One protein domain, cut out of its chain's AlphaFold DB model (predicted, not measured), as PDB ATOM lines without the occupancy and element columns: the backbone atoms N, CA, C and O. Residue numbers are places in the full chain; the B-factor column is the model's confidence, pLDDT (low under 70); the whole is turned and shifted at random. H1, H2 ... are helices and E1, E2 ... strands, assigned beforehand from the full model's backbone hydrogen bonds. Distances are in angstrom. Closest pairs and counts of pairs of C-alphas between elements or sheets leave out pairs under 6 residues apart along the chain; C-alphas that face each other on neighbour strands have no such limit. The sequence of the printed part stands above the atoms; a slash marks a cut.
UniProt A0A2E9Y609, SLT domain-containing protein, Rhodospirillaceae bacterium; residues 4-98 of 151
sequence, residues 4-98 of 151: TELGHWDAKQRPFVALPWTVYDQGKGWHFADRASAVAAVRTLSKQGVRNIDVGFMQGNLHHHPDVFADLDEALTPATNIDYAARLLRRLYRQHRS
ATOM      1  N   THR A   4      -5.257  37.185  33.738       44.78
ATOM      2  CA  THR A   4      -5.225  35.714  33.801       44.78
ATOM      3  C   THR A   4      -4.414  35.178  34.985       44.78
ATOM      4  O   THR A   4      -4.654  34.058  35.422       44.78
ATOM      5  N   GLU A   5      -3.453  35.947  35.500       44.66
ATOM      6  CA  GLU A   5      -2.573  35.541  36.605       44.66
ATOM      7  C   GLU A   5      -3.124  35.941  37.980       44.66
ATOM      8  O   GLU A   5      -2.712  35.363  38.978       44.66
ATOM      9  N   LEU A   6      -4.097  36.858  38.032       49.00
ATOM     10  CA  LEU A   6      -4.752  37.324  39.263       49.00
ATOM     11  C   LEU A   6      -6.152  36.731  39.495       49.00
ATOM     12  O   LEU A   6      -6.853  37.137  40.419       49.00
ATOM     13  N   GLY A   7      -6.592  35.791  38.655       47.97
ATOM     14  CA  GLY A   7      -7.904  35.162  38.789       47.97
ATOM     15  C   GLY A   7      -7.993  34.286  40.038       47.97
ATOM     16  O   GLY A   7      -7.716  33.090  39.968       47.97
ATOM     17  N   HIS A   8      -8.413  34.858  41.167       48.31
ATOM     18  CA  HIS A   8      -8.922  34.080  42.291       48.31
ATOM     19  C   HIS A   8     -10.324  33.573  41.941       48.31
ATOM     20  O   HIS A   8     -11.260  34.346  41.746       48.31
ATOM     21  N   TRP A   9     -10.446  32.254  41.843       49.19
ATOM     22  CA  TRP A   9     -11.716  31.553  41.714       49.19
ATOM     23  C   TRP A   9     -12.270  31.325  43.124       49.19
ATOM     24  O   TRP A   9     -11.567  30.770  43.967       49.19
ATOM     25  N   ASP A  10     -13.511  31.737  43.399       48.38
ATOM     26  CA  ASP A  10     -14.224  31.243  44.585       48.38
ATOM     27  C   ASP A  10     -14.434  29.722  44.441       48.38
ATOM     28  O   ASP A  10     -14.599  29.210  43.327       48.38
ATOM     29  N   ALA A  11     -14.478  29.001  45.564       47.25
ATOM     30  CA  ALA A  11     -14.689  27.555  45.668       47.25
ATOM     31  C   ALA A  11     -15.943  27.054  44.917       47.25
ATOM     32  O   ALA A  11     -16.077  25.860  44.660       47.25
ATOM     33  N   LYS A  12     -16.853  27.960  44.532       48.50
ATOM     34  CA  LYS A  12     -18.081  27.688  43.769       48.50
ATOM     35  C   LYS A  12     -18.005  28.024  42.271       48.50
ATOM     36  O   LYS A  12     -19.049  28.084  41.629       48.50
ATOM     37  N   GLN A  13     -16.815  28.269  41.710       45.53
ATOM     38  CA  GLN A  13     -16.615  28.624  40.289       45.53
ATOM     39  C   GLN A  13     -17.430  29.849  39.821       45.53
ATOM     40  O   GLN A  13     -17.777  29.972  38.647       45.53
ATOM     41  N   ARG A  14     -17.744  30.776  40.734       43.25
ATOM     42  CA  ARG A  14     -18.415  32.036  40.392       43.25
ATOM     43  C   ARG A  14     -17.381  33.044  39.873       43.25
ATOM     44  O   ARG A  14     -16.303  33.140  40.465       43.25
ATOM     45  N   PRO A  15     -17.663  33.777  38.783       47.88
ATOM     46  CA  PRO A  15     -16.688  34.691  38.211       47.88
ATOM     47  C   PRO A  15     -16.435  35.895  39.130       47.88
ATOM     48  O   PRO A  15     -17.370  36.527  39.612       47.88
ATOM     49  N   PHE A  16     -15.142  36.164  39.333       51.41
ATOM     50  CA  PHE A  16     -14.468  37.441  39.598       51.41
ATOM     51  C   PHE A  16     -15.294  38.514  40.332       51.41
ATOM     52  O   PHE A  16     -16.034  39.279  39.710       51.41
ATOM     53  N   VAL A  17     -15.069  38.673  41.643       51.94
ATOM     54  CA  VAL A  17     -15.275  39.992  42.257       51.94
ATOM     55  C   VAL A  17     -14.282  40.906  41.560       51.94
ATOM     56  O   VAL A  17     -13.075  40.714  41.661       51.94
ATOM     57  N   ALA A  18     -14.790  41.837  40.767       55.56
ATOM     58  CA  ALA A  18     -13.979  42.858  40.149       55.56
ATOM     59  C   ALA A  18     -13.242  43.593  41.288       55.56
ATOM     60  O   ALA A  18     -13.899  44.162  42.153       55.56
ATOM     61  N   LEU A  19     -11.904  43.522  41.320       70.19
ATOM     62  CA  LEU A  19     -11.061  44.123  42.360       70.19
ATOM     63  C   LEU A  19     -10.417  45.431  41.843       70.19
ATOM     64  O   LEU A  19      -9.228  45.443  41.500       70.19
ATOM     65  N   PRO A  20     -11.181  46.538  41.726       80.31
ATOM     66  CA  PRO A  20     -10.684  47.800  41.172       80.31
ATOM     67  C   PRO A  20      -9.565  48.416  42.009       80.31
ATOM     68  O   PRO A  20      -8.777  49.202  41.495       80.31
ATOM     69  N   TRP A  21      -9.491  48.063  43.289       89.25
ATOM     70  CA  TRP A  21      -8.536  48.610  44.242       89.25
ATOM     71  C   TRP A  21      -7.458  47.575  44.527       89.25
ATOM     72  O   TRP A  21      -7.329  47.049  45.629       89.25
ATOM     73  N   THR A  22      -6.718  47.229  43.479       88.81
ATOM     74  CA  THR A  22      -5.570  46.326  43.545       88.81
ATOM     75  C   THR A  22      -4.283  47.088  43.305       88.81
ATOM     76  O   THR A  22      -4.226  47.985  42.461       88.81
ATOM     77  N   VAL A  23      -3.254  46.712  44.055       89.38
ATOM     78  CA  VAL A  23      -1.889  47.221  43.915       89.38
ATOM     79  C   VAL A  23      -0.968  46.018  43.844       89.38
ATOM     80  O   VAL A  23      -1.102  45.096  44.652       89.38
ATOM     81  N   TYR A  24      -0.048  46.020  42.891       87.75
ATOM     82  CA  TYR A  24       0.927  44.957  42.735       87.75
ATOM     83  C   TYR A  24       2.332  45.514  42.542       87.75
ATOM     84  O   TYR A  24       2.539  46.475  41.805       87.75
ATOM     85  N   ASP A  25       3.294  44.882  43.204       85.31
ATOM     86  CA  ASP A  25       4.721  45.163  43.088       85.31
ATOM     87  C   ASP A  25       5.508  43.854  43.255       85.31
ATOM     88  O   ASP A  25       5.231  43.068  44.158       85.31
ATOM     89  N   GLN A  26       6.475  43.603  42.367       73.69
ATOM     90  CA  GLN A  26       7.477  42.524  42.472       73.69
ATOM     91  C   GLN A  26       6.980  41.157  43.004       73.69
ATOM     92  O   GLN A  26       7.605  40.551  43.871       73.69
ATOM     93  N   GLY A  27       5.870  40.621  42.490       73.38
ATOM     94  CA  GLY A  27       5.375  39.309  42.942       73.38
ATOM     95  C   GLY A  27       4.299  39.374  44.023       73.38
ATOM     96  O   GLY A  27       3.640  38.366  44.275       73.38
ATOM     97  N   LYS A  28       4.090  40.539  44.641       79.50
ATOM     98  CA  LYS A  28       3.170  40.730  45.759       79.50
ATOM     99  C   LYS A  28       1.995  41.607  45.347       79.50
ATOM    100  O   LYS A  28       2.165  42.747  44.927       79.50
ATOM    101  N   GLY A  29       0.796  41.047  45.474       84.38
ATOM    102  CA  GLY A  29      -0.462  41.733  45.216       84.38
ATOM    103  C   GLY A  29      -1.240  41.964  46.497       84.38
ATOM    104  O   GLY A  29      -1.294  41.091  47.365       84.38
ATOM    105  N   TRP A  30      -1.876  43.125  46.586       86.81
ATOM    106  CA  TRP A  30      -2.805  43.469  47.652       86.81
ATOM    107  C   TRP A  30      -4.123  43.951  47.064       86.81
ATOM    108  O   TRP A  30      -4.156  44.604  46.019       86.81
ATOM    109  N   HIS A  31      -5.203  43.646  47.775       87.00
ATOM    110  CA  HIS A  31      -6.534  44.162  47.505       87.00
ATOM    111  C   HIS A  31      -7.001  45.020  48.678       87.00
ATOM    112  O   HIS A  31      -6.762  44.672  49.837       87.00
ATOM    113  N   PHE A  32      -7.688  46.113  48.369       87.88
ATOM    114  CA  PHE A  32      -8.163  47.088  49.340       87.88
ATOM    115  C   PHE A  32      -9.685  47.204  49.288       87.88
ATOM    116  O   PHE A  32     -10.300  46.941  48.262       87.88
ATOM    117  N   ALA A  33     -10.299  47.597  50.403       87.19
ATOM    118  CA  ALA A  33     -11.752  47.730  50.504       87.19
ATOM    119  C   ALA A  33     -12.310  48.936  49.731       87.19
ATOM    120  O   ALA A  33     -13.495  48.963  49.416       87.19
ATOM    121  N   ASP A  34     -11.463  49.926  49.447       90.25
ATOM    122  CA  ASP A  34     -11.831  51.169  48.784       90.25
ATOM    123  C   ASP A  34     -10.624  51.800  48.065       90.25
ATOM    124  O   ASP A  34      -9.464  51.400  48.241       90.25
ATOM    125  N   ARG A  35     -10.911  52.820  47.246       93.06
ATOM    126  CA  ARG A  35      -9.904  53.544  46.460       93.06
ATOM    127  C   ARG A  35      -8.890  54.273  47.336       93.06
ATOM    128  O   ARG A  35      -7.704  54.240  47.023       93.06
ATOM    129  N   ALA A  36      -9.339  54.922  48.408       94.62
ATOM    130  CA  ALA A  36      -8.477  55.740  49.258       94.62
ATOM    131  C   ALA A  36      -7.392  54.885  49.929       94.62
ATOM    132  O   ALA A  36      -6.217  55.258  49.940       94.62
ATOM    133  N   SER A  37      -7.768  53.696  50.396       95.50
ATOM    134  CA  SER A  37      -6.872  52.695  50.969       95.50
ATOM    135  C   SER A  37      -5.826  52.217  49.956       95.50
ATOM    136  O   SER A  37      -4.640  52.146  50.282       95.50
ATOM    137  N   ALA A  38      -6.221  51.964  48.702       94.94
ATOM    138  CA  ALA A  38      -5.272  51.610  47.644       94.94
ATOM    139  C   ALA A  38      -4.320  52.768  47.298       94.94
ATOM    140  O   ALA A  38      -3.111  52.558  47.198       94.94
ATOM    141  N   VAL A  39      -4.827  54.002  47.185       95.94
ATOM    142  CA  VAL A  39      -3.998  55.200  46.952       95.94
ATOM    143  C   VAL A  39      -2.973  55.374  48.076       95.94
ATOM    144  O   VAL A  39      -1.797  55.632  47.809       95.94
ATOM    145  N   ALA A  40      -3.384  55.200  49.335       96.62
ATOM    146  CA  ALA A  40      -2.492  55.289  50.488       96.62
ATOM    147  C   ALA A  40      -1.382  54.223  50.445       96.62
ATOM    148  O   ALA A  40      -0.218  54.532  50.727       96.62
ATOM    149  N   ALA A  41      -1.712  52.996  50.035       95.62
ATOM    150  CA  ALA A  41      -0.732  51.931  49.857       95.62
ATOM    151  C   ALA A  41       0.288  52.266  48.763       95.62
ATOM    152  O   ALA A  41       1.492  52.174  49.008       95.62
ATOM    153  N   VAL A  42      -0.164  52.745  47.597       95.50
ATOM    154  CA  VAL A  42       0.739  53.168  46.513       95.50
ATOM    155  C   VAL A  42       1.658  54.295  46.980       95.50
ATOM    156  O   VAL A  42       2.870  54.201  46.814       95.50
ATOM    157  N   ARG A  43       1.119  55.325  47.650       95.81
ATOM    158  CA  ARG A  43       1.929  56.425  48.208       95.81
ATOM    159  C   ARG A  43       2.983  55.923  49.194       95.81
ATOM    160  O   ARG A  43       4.089  56.458  49.227       95.81
ATOM    161  N   THR A  44       2.650  54.918  50.000       95.94
ATOM    162  CA  THR A  44       3.582  54.308  50.958       95.94
ATOM    163  C   THR A  44       4.713  53.583  50.235       95.94
ATOM    164  O   THR A  44       5.878  53.844  50.529       95.94
ATOM    165  N   LEU A  45       4.386  52.756  49.239       94.88
ATOM    166  CA  LEU A  45       5.370  52.070  48.396       94.88
ATOM    167  C   LEU A  45       6.280  53.071  47.665       94.88
ATOM    168  O   LEU A  45       7.503  52.939  47.697       94.88
ATOM    169  N   SER A  46       5.713  54.134  47.087       93.00
ATOM    170  CA  SER A  46       6.494  55.179  46.416       93.00
ATOM    171  C   SER A  46       7.461  55.890  47.366       93.00
ATOM    172  O   SER A  46       8.611  56.125  46.998       93.00
ATOM    173  N   LYS A  47       7.044  56.186  48.608       95.56
ATOM    174  CA  LYS A  47       7.929  56.757  49.644       95.56
ATOM    175  C   LYS A  47       9.067  55.812  50.036       95.56
ATOM    176  O   LYS A  47      10.137  56.281  50.402       95.56
ATOM    177  N   GLN A  48       8.851  54.502  49.936       94.56
ATOM    178  CA  GLN A  48       9.875  53.474  50.152       94.56
ATOM    179  C   GLN A  48      10.807  53.293  48.939       94.56
ATOM    180  O   GLN A  48      11.696  52.448  48.967       94.56
ATOM    181  N   GLY A  49      10.626  54.079  47.872       93.62
ATOM    182  CA  GLY A  49      11.447  54.020  46.664       93.62
ATOM    183  C   GLY A  49      10.984  52.984  45.639       93.62
ATOM    184  O   GLY A  49      11.637  52.824  44.606       93.62
ATOM    185  N   VAL A  50       9.856  52.310  45.874       93.38
ATOM    186  CA  VAL A  50       9.264  51.381  44.907       93.38
ATOM    187  C   VAL A  50       8.709  52.179  43.731       93.38
ATOM    188  O   VAL A  50       7.868  53.063  43.896       93.38
ATOM    189  N   ARG A  51       9.187  51.868  42.523       88.00
ATOM    190  CA  ARG A  51       8.772  52.559  41.292       88.00
ATOM    191  C   ARG A  51       7.853  51.717  40.417       88.00
ATOM    192  O   ARG A  51       6.934  52.257  39.818       88.00
ATOM    193  N   ASN A  52       8.087  50.408  40.348       90.06
ATOM    194  CA  ASN A  52       7.406  49.505  39.424       90.06
ATOM    195  C   ASN A  52       6.090  48.966  40.007       90.06
ATOM    196  O   ASN A  52       6.016  47.809  40.406       90.06
ATOM    197  N   ILE A  53       5.076  49.827  40.071       92.00
ATOM    198  CA  ILE A  53       3.787  49.525  40.703       92.00
ATOM    199  C   ILE A  53       2.705  49.394  39.628       92.00
ATOM    200  O   ILE A  53       2.504  50.320  38.837       92.00
ATOM    201  N   ASP A  54       1.990  48.271  39.626       91.12
ATOM    202  CA  ASP A  54       0.798  48.039  38.808       91.12
ATOM    203  C   ASP A  54      -0.467  48.338  39.633       91.12
ATOM    204  O   ASP A  54      -0.575  47.912  40.787       91.12
ATOM    205  N   VAL A  55      -1.439  49.054  39.054       91.38
ATOM    206  CA  VAL A  55      -2.675  49.445  39.758       91.38
ATOM    207  C   VAL A  55      -3.960  49.152  38.979       91.38
ATOM    208  O   VAL A  55      -4.038  49.284  37.751       91.38
ATOM    209  N   GLY A  56      -5.005  48.801  39.724       88.25
ATOM    210  CA  GLY A  56      -6.382  48.720  39.240       88.25
ATOM    211  C   GLY A  56      -6.698  47.535  38.324       88.25
ATOM    212  O   GLY A  56      -5.914  46.597  38.174       88.25
ATOM    213  N   PHE A  57      -7.880  47.578  37.701       83.69
ATOM    214  CA  PHE A  57      -8.447  46.469  36.920       83.69
ATOM    215  C   PHE A  57      -7.509  45.884  35.878       83.69
ATOM    216  O   PHE A  57      -7.388  44.667  35.736       83.69
ATOM    217  N   MET A  58      -6.864  46.774  35.140       85.00
ATOM    218  CA  MET A  58      -6.050  46.425  33.995       85.00
ATOM    219  C   MET A  58      -4.562  46.391  34.340       85.00
ATOM    220  O   MET A  58      -3.748  46.220  33.430       85.00
ATOM    221  N   GLN A  59      -4.229  46.505  35.635       86.25
ATOM    222  CA  GLN A  59      -2.865  46.474  36.163       86.25
ATOM    223  C   GLN A  59      -1.976  47.494  35.435       86.25
ATOM    224  O   GLN A  59      -0.949  47.157  34.852       86.25
ATOM    225  N   GLY A  60      -2.433  48.750  35.405       86.12
ATOM    226  CA  GLY A  60      -1.725  49.850  34.760       86.12
ATOM    227  C   GLY A  60      -0.427  50.157  35.499       86.12
ATOM    228  O   GLY A  60      -0.458  50.476  36.683       86.12
ATOM    229  N   ASN A  61       0.703  50.054  34.803       88.81
ATOM    230  CA  ASN A  61       2.023  50.239  35.394       88.81
ATOM    231  C   ASN A  61       2.414  51.723  35.475       88.81
ATOM    232  O   ASN A  61       2.607  52.369  34.442       88.81
ATOM    233  N   LEU A  62       2.589  52.246  36.690       90.06
ATOM    234  CA  LEU A  62       2.900  53.661  36.932       90.06
ATOM    235  C   LEU A  62       4.321  54.058  36.497       90.06
ATOM    236  O   LEU A  62       4.570  55.225  36.214       90.06
ATOM    237  N   HIS A  63       5.258  53.107  36.415       89.12
ATOM    238  CA  HIS A  63       6.631  53.383  35.984       89.12
ATOM    239  C   HIS A  63       6.753  53.521  34.466       89.12
ATOM    240  O   HIS A  63       7.447  54.404  33.969       89.12
ATOM    241  N   HIS A  64       6.097  52.631  33.724       85.25
ATOM    242  CA  HIS A  64       6.145  52.612  32.265       85.25
ATOM    243  C   HIS A  64       5.199  53.628  31.623       85.25
ATOM    244  O   HIS A  64       5.366  53.961  30.446       85.25
ATOM    245  N   HIS A  65       4.216  54.116  32.382       84.31
ATOM    246  CA  HIS A  65       3.174  55.021  31.904       84.31
ATOM    247  C   HIS A  65       2.929  56.190  32.870       84.31
ATOM    248  O   HIS A  65       1.785  56.404  33.275       84.31
ATOM    249  N   PRO A  66       3.979  56.950  33.239       85.38
ATOM    250  CA  PRO A  66       3.879  57.975  34.277       85.38
ATOM    251  C   PRO A  66       2.927  59.116  33.899       85.38
ATOM    252  O   PRO A  66       2.279  59.674  34.772       85.38
ATOM    253  N   ASP A  67       2.797  59.413  32.603       87.00
ATOM    254  CA  ASP A  67       2.057  60.584  32.117       87.00
ATOM    255  C   ASP A  67       0.617  60.270  31.687       87.00
ATOM    256  O   ASP A  67      -0.062  61.119  31.111       87.00
ATOM    257  N   VAL A  68       0.154  59.028  31.865       84.81
ATOM    258  CA  VAL A  68      -1.153  58.621  31.322       84.81
ATOM    259  C   VAL A  68      -2.313  58.884  32.281       84.81
ATOM    260  O   VAL A  68      -3.456  58.999  31.841       84.81
ATOM    261  N   PHE A  69      -2.018  59.008  33.569       90.12
ATOM    262  CA  PHE A  69      -2.983  59.395  34.588       90.12
ATOM    263  C   PHE A  69      -2.549  60.732  35.182       90.12
ATOM    264  O   PHE A  69      -1.357  60.940  35.410       90.12
ATOM    265  N   ALA A  70      -3.498  61.625  35.448       91.00
ATOM    266  CA  ALA A  70      -3.228  62.890  36.120       91.00
ATOM    267  C   ALA A  70      -2.753  62.662  37.562       91.00
ATOM    268  O   ALA A  70      -1.882  63.379  38.051       91.00
ATOM    269  N   ASP A  71      -3.307  61.648  38.234       93.12
ATOM    270  CA  ASP A  71      -2.924  61.247  39.583       93.12
ATOM    271  C   ASP A  71      -3.289  59.778  39.898       93.12
ATOM    272  O   ASP A  71      -3.781  59.016  39.061       93.12
ATOM    273  N   LEU A  72      -3.009  59.360  41.139       93.25
ATOM    274  CA  LEU A  72      -3.302  58.010  41.626       93.25
ATOM    275  C   LEU A  72      -4.803  57.725  41.761       93.25
ATOM    276  O   LEU A  72      -5.204  56.566  41.636       93.25
ATOM    277  N   ASP A  73      -5.621  58.741  42.030       93.56
ATOM    278  CA  ASP A  73      -7.072  58.586  42.125       93.56
ATOM    279  C   ASP A  73      -7.662  58.283  40.744       93.56
ATOM    280  O   ASP A  73      -8.520  57.403  40.617       93.56
ATOM    281  N   GLU A  74      -7.156  58.937  39.700       93.75
ATOM    282  CA  GLU A  74      -7.494  58.618  38.318       93.75
ATOM    283  C   GLU A  74      -6.982  57.225  37.928       93.75
ATOM    284  O   GLU A  74      -7.737  56.433  37.361       93.75
ATOM    285  N   ALA A  75      -5.746  56.868  38.284       92.00
ATOM    286  CA  ALA A  75      -5.177  55.555  37.965       92.00
ATOM    287  C   ALA A  75      -5.958  54.382  38.595       92.00
ATOM    288  O   ALA A  75      -6.058  53.306  37.996       92.00
ATOM    289  N   LEU A  76      -6.534  54.590  39.785       92.56
ATOM    290  CA  LEU A  76      -7.356  53.618  40.524       92.56
ATOM    291  C   LEU A  76      -8.869  53.802  40.317       92.56
ATOM    292  O   LEU A  76      -9.674  53.108  40.946       92.56
ATOM    293  N   THR A  77      -9.282  54.708  39.430       92.00
ATOM    294  CA  THR A  77     -10.681  54.827  39.016       92.00
ATOM    295  C   THR A  77     -10.980  53.802  37.912       92.00
ATOM    296  O   THR A  77     -10.300  53.772  36.888       92.00
ATOM    297  N   PRO A  78     -12.003  52.938  38.079       90.69
ATOM    298  CA  PRO A  78     -12.349  51.899  37.109       90.69
ATOM    299  C   PRO A  78     -12.417  52.340  35.650       90.69
ATOM    300  O   PRO A  78     -11.814  51.715  34.781       90.69
ATOM    301  N   ALA A  79     -13.167  53.409  35.385       91.56
ATOM    302  CA  ALA A  79     -13.465  53.850  34.030       91.56
ATOM    303  C   ALA A  79     -12.204  54.330  33.300       91.56
ATOM    304  O   ALA A  79     -11.958  53.935  32.163       91.56
ATOM    305  N   THR A  80     -11.377  55.127  33.973       92.50
ATOM    306  CA  THR A  80     -10.128  55.690  33.441       92.50
ATOM    307  C   THR A  80      -9.055  54.615  33.275       92.50
ATOM    308  O   THR A  80      -8.386  54.568  32.243       92.50
ATOM    309  N   ASN A  81      -8.944  53.678  34.223       91.56
ATOM    310  CA  ASN A  81      -8.032  52.535  34.131       91.56
ATOM    311  C   ASN A  81      -8.370  51.618  32.933       91.56
ATOM    312  O   ASN A  81      -7.484  51.226  32.168       91.56
ATOM    313  N   ILE A  82      -9.660  51.323  32.729       91.31
ATOM    314  CA  ILE A  82     -10.139  50.509  31.601       91.31
ATOM    315  C   ILE A  82      -9.979  51.253  30.271       91.31
ATOM    316  O   ILE A  82      -9.500  50.658  29.300       91.31
ATOM    317  N   ASP A  83     -10.341  52.539  30.208       92.69
ATOM    318  CA  ASP A  83     -10.170  53.348  28.996       92.69
ATOM    319  C   ASP A  83      -8.702  53.395  28.560       92.69
ATOM    320  O   ASP A  83      -8.389  53.168  27.383       92.69
ATOM    321  N   TYR A  84      -7.791  53.608  29.514       91.06
ATOM    322  CA  TYR A  84      -6.362  53.588  29.247       91.06
ATOM    323  C   TYR A  84      -5.928  52.269  28.597       91.06
ATOM    324  O   TYR A  84      -5.344  52.263  27.505       91.06
ATOM    325  N   ALA A  85      -6.260  51.141  29.226       90.44
ATOM    326  CA  ALA A  85      -5.891  49.831  28.712       90.44
ATOM    327  C   ALA A  85      -6.481  49.579  27.317       90.44
ATOM    328  O   ALA A  85      -5.784  49.094  26.422       90.44
ATOM    329  N   ALA A  86      -7.734  49.979  27.082       93.06
ATOM    330  CA  ALA A  86      -8.379  49.871  25.778       93.06
ATOM    331  C   ALA A  86      -7.687  50.738  24.710       93.06
ATOM    332  O   ALA A  86      -7.537  50.314  23.556       93.06
ATOM    333  N   ARG A  87      -7.244  51.956  25.048       93.56
ATOM    334  CA  ARG A  87      -6.451  52.812  24.145       93.56
ATOM    335  C   ARG A  87      -5.091  52.193  23.832       93.56
ATOM    336  O   ARG A  87      -4.732  52.123  22.649       93.56
ATOM    337  N   LEU A  88      -4.373  51.695  24.839       91.44
ATOM    338  CA  LEU A  88      -3.079  51.036  24.658       91.44
ATOM    339  C   LEU A  88      -3.210  49.791  23.773       91.44
ATOM    340  O   LEU A  88      -2.488  49.652  22.785       91.44
ATOM    341  N   LEU A  89      -4.181  48.926  24.057       92.12
ATOM    342  CA  LEU A  89      -4.443  47.719  23.274       92.12
ATOM    343  C   LEU A  89      -4.779  48.024  21.815       92.12
ATOM    344  O   LEU A  89      -4.235  47.389  20.911       92.12
ATOM    345  N   ARG A  90      -5.618  49.036  21.560       94.88
ATOM    346  CA  ARG A  90      -5.912  49.489  20.191       94.88
ATOM    347  C   ARG A  90      -4.663  50.011  19.482       94.88
ATOM    348  O   ARG A  90      -4.481  49.729  18.299       94.88
ATOM    349  N   ARG A  91      -3.795  50.756  20.175       94.31
ATOM    350  CA  ARG A  91      -2.514  51.229  19.619       94.31
ATOM    351  C   ARG A  91      -1.605  50.056  19.248       94.31
ATOM    352  O   ARG A  91      -1.125  50.010  18.118       94.31
ATOM    353  N   LEU A  92      -1.433  49.095  20.151       93.38
ATOM    354  CA  LEU A  92      -0.629  47.894  19.914       93.38
ATOM    355  C   LEU A  92      -1.198  47.052  18.765       93.38
ATOM    356  O   LEU A  92      -0.452  46.569  17.917       93.38
ATOM    357  N   TYR A  93      -2.522  46.937  18.663       94.81
ATOM    358  CA  TYR A  93      -3.149  46.279  17.522       94.81
ATOM    359  C   TYR A  93      -2.844  46.996  16.202       94.81
ATOM    360  O   TYR A  93      -2.483  46.341  15.227       94.81
ATOM    361  N   ARG A  94      -2.928  48.332  16.153       97.06
ATOM    362  CA  ARG A  94      -2.570  49.093  14.942       97.06
ATOM    363  C   ARG A  94      -1.107  48.888  14.537       97.06
ATOM    364  O   ARG A  94      -0.830  48.829  13.343       97.06
ATOM    365  N   GLN A  95      -0.207  48.746  15.509       95.38
ATOM    366  CA  GLN A  95       1.223  48.528  15.280       95.38
ATOM    367  C   GLN A  95       1.537  47.105  14.792       95.38
ATOM    368  O   GLN A  95       2.304  46.935  13.853       95.38
ATOM    369  N   HIS A  96       0.932  46.085  15.404       92.88
ATOM    370  CA  HIS A  96       1.285  44.681  15.159       92.88
ATOM    371  C   HIS A  96       0.312  43.934  14.239       92.88
ATOM    372  O   HIS A  96       0.577  42.798  13.851       92.88
ATOM    373  N   ARG A  97      -0.848  44.533  13.935       94.06
ATOM    374  CA  ARG A  97      -1.932  43.962  13.111       94.06
ATOM    375  C   ARG A  97      -2.391  42.572  13.563       94.06
ATOM    376  O   ARG A  97      -2.903  41.778  12.783       94.06
ATOM    377  N   SER A  98      -2.226  42.273  14.850       91.81
ATOM    378  CA  SER A  98      -2.550  40.981  15.444       91.81
ATOM    379  C   SER A  98      -2.947  41.170  16.900       91.81
ATOM    380  O   SER A  98      -2.152  41.656  17.701       91.81
TER     381      SER A  98
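This is residues 4 to 98 of the 151 residues of the protein "SLT domain-containing protein" of Rhodospirillaceae bacterium (UniProt A0A2E9Y609). A small sheet of three strands has helix H1 packed along one face, while the long helix H3 leaves this body as an arm whose residues 87 to 98 stick out. The short helix H2 sits between H1 and the start of H3, and residues 4 to 21 make a long loop without a named element. The printed part has 95 residues, with three named strands and three named helices in the order E1 E2 H1 E3 H2 H3, and under half of its residues are in them. The sheet, order E2 E1 E3, is antiparallel; the class is mixed, and the whole is compact, with a radius of gyration of the C-alphas of 14.1 A and spans of 39 by 37 by 24 A.

E1, residues 22 to 25, is the inner strand. It forms a hairpin with E2, residues 28 to 31, with N 23 and O 30 3.0 A apart. E3, residues 53 to 55, is its other antiparallel neighbour, with N 24 and O 54 2.9 A apart. H1, residues 35 to 47, is on the sheet in two layers, a helix on one face, at a height of 9.4 A. It runs along the strands, at 5 degrees to E1 on the local plane; the closest C-alphas, of Val 23 and Ala 38, are 6.7 A apart. E2, H1 and E3 form a split strand-helix-strand unit, two strands running the same way with E1 between them, with a right-handed crossover. H2, residues 72 to 75, touches H1, the closest C-alphas, of Val 39 and Leu 72, being 6.1 A apart. H3, residues 78 to 96, only just touches H2, with 3 pairs of C-alphas within 8 A, only at the corner and with residues 80 to 81 alone; the closest C-alphas, of Ala 75 and Asn 81, are 5.7 A apart. H3 and H1 are apart. In H1 and H3 every O i to N i+4 pair is within hydrogen-bond range; H2 is too short for such a pair.

E1 begins at C-alpha 22 (-5.570, 46.326, 43.545). H1 measures 18.4 A and H3 26.8 A from first to last C-alpha, H3 ending at C-alpha 96 (1.285, 44.681, 15.159).

The two farthest C-alphas, of Lys 12 and Asp 67, are 40.3 A apart. The printed part has no cut. The link from E3 to H2 is long, 16 residues. Residues 4 to 18 have pLDDT under 70.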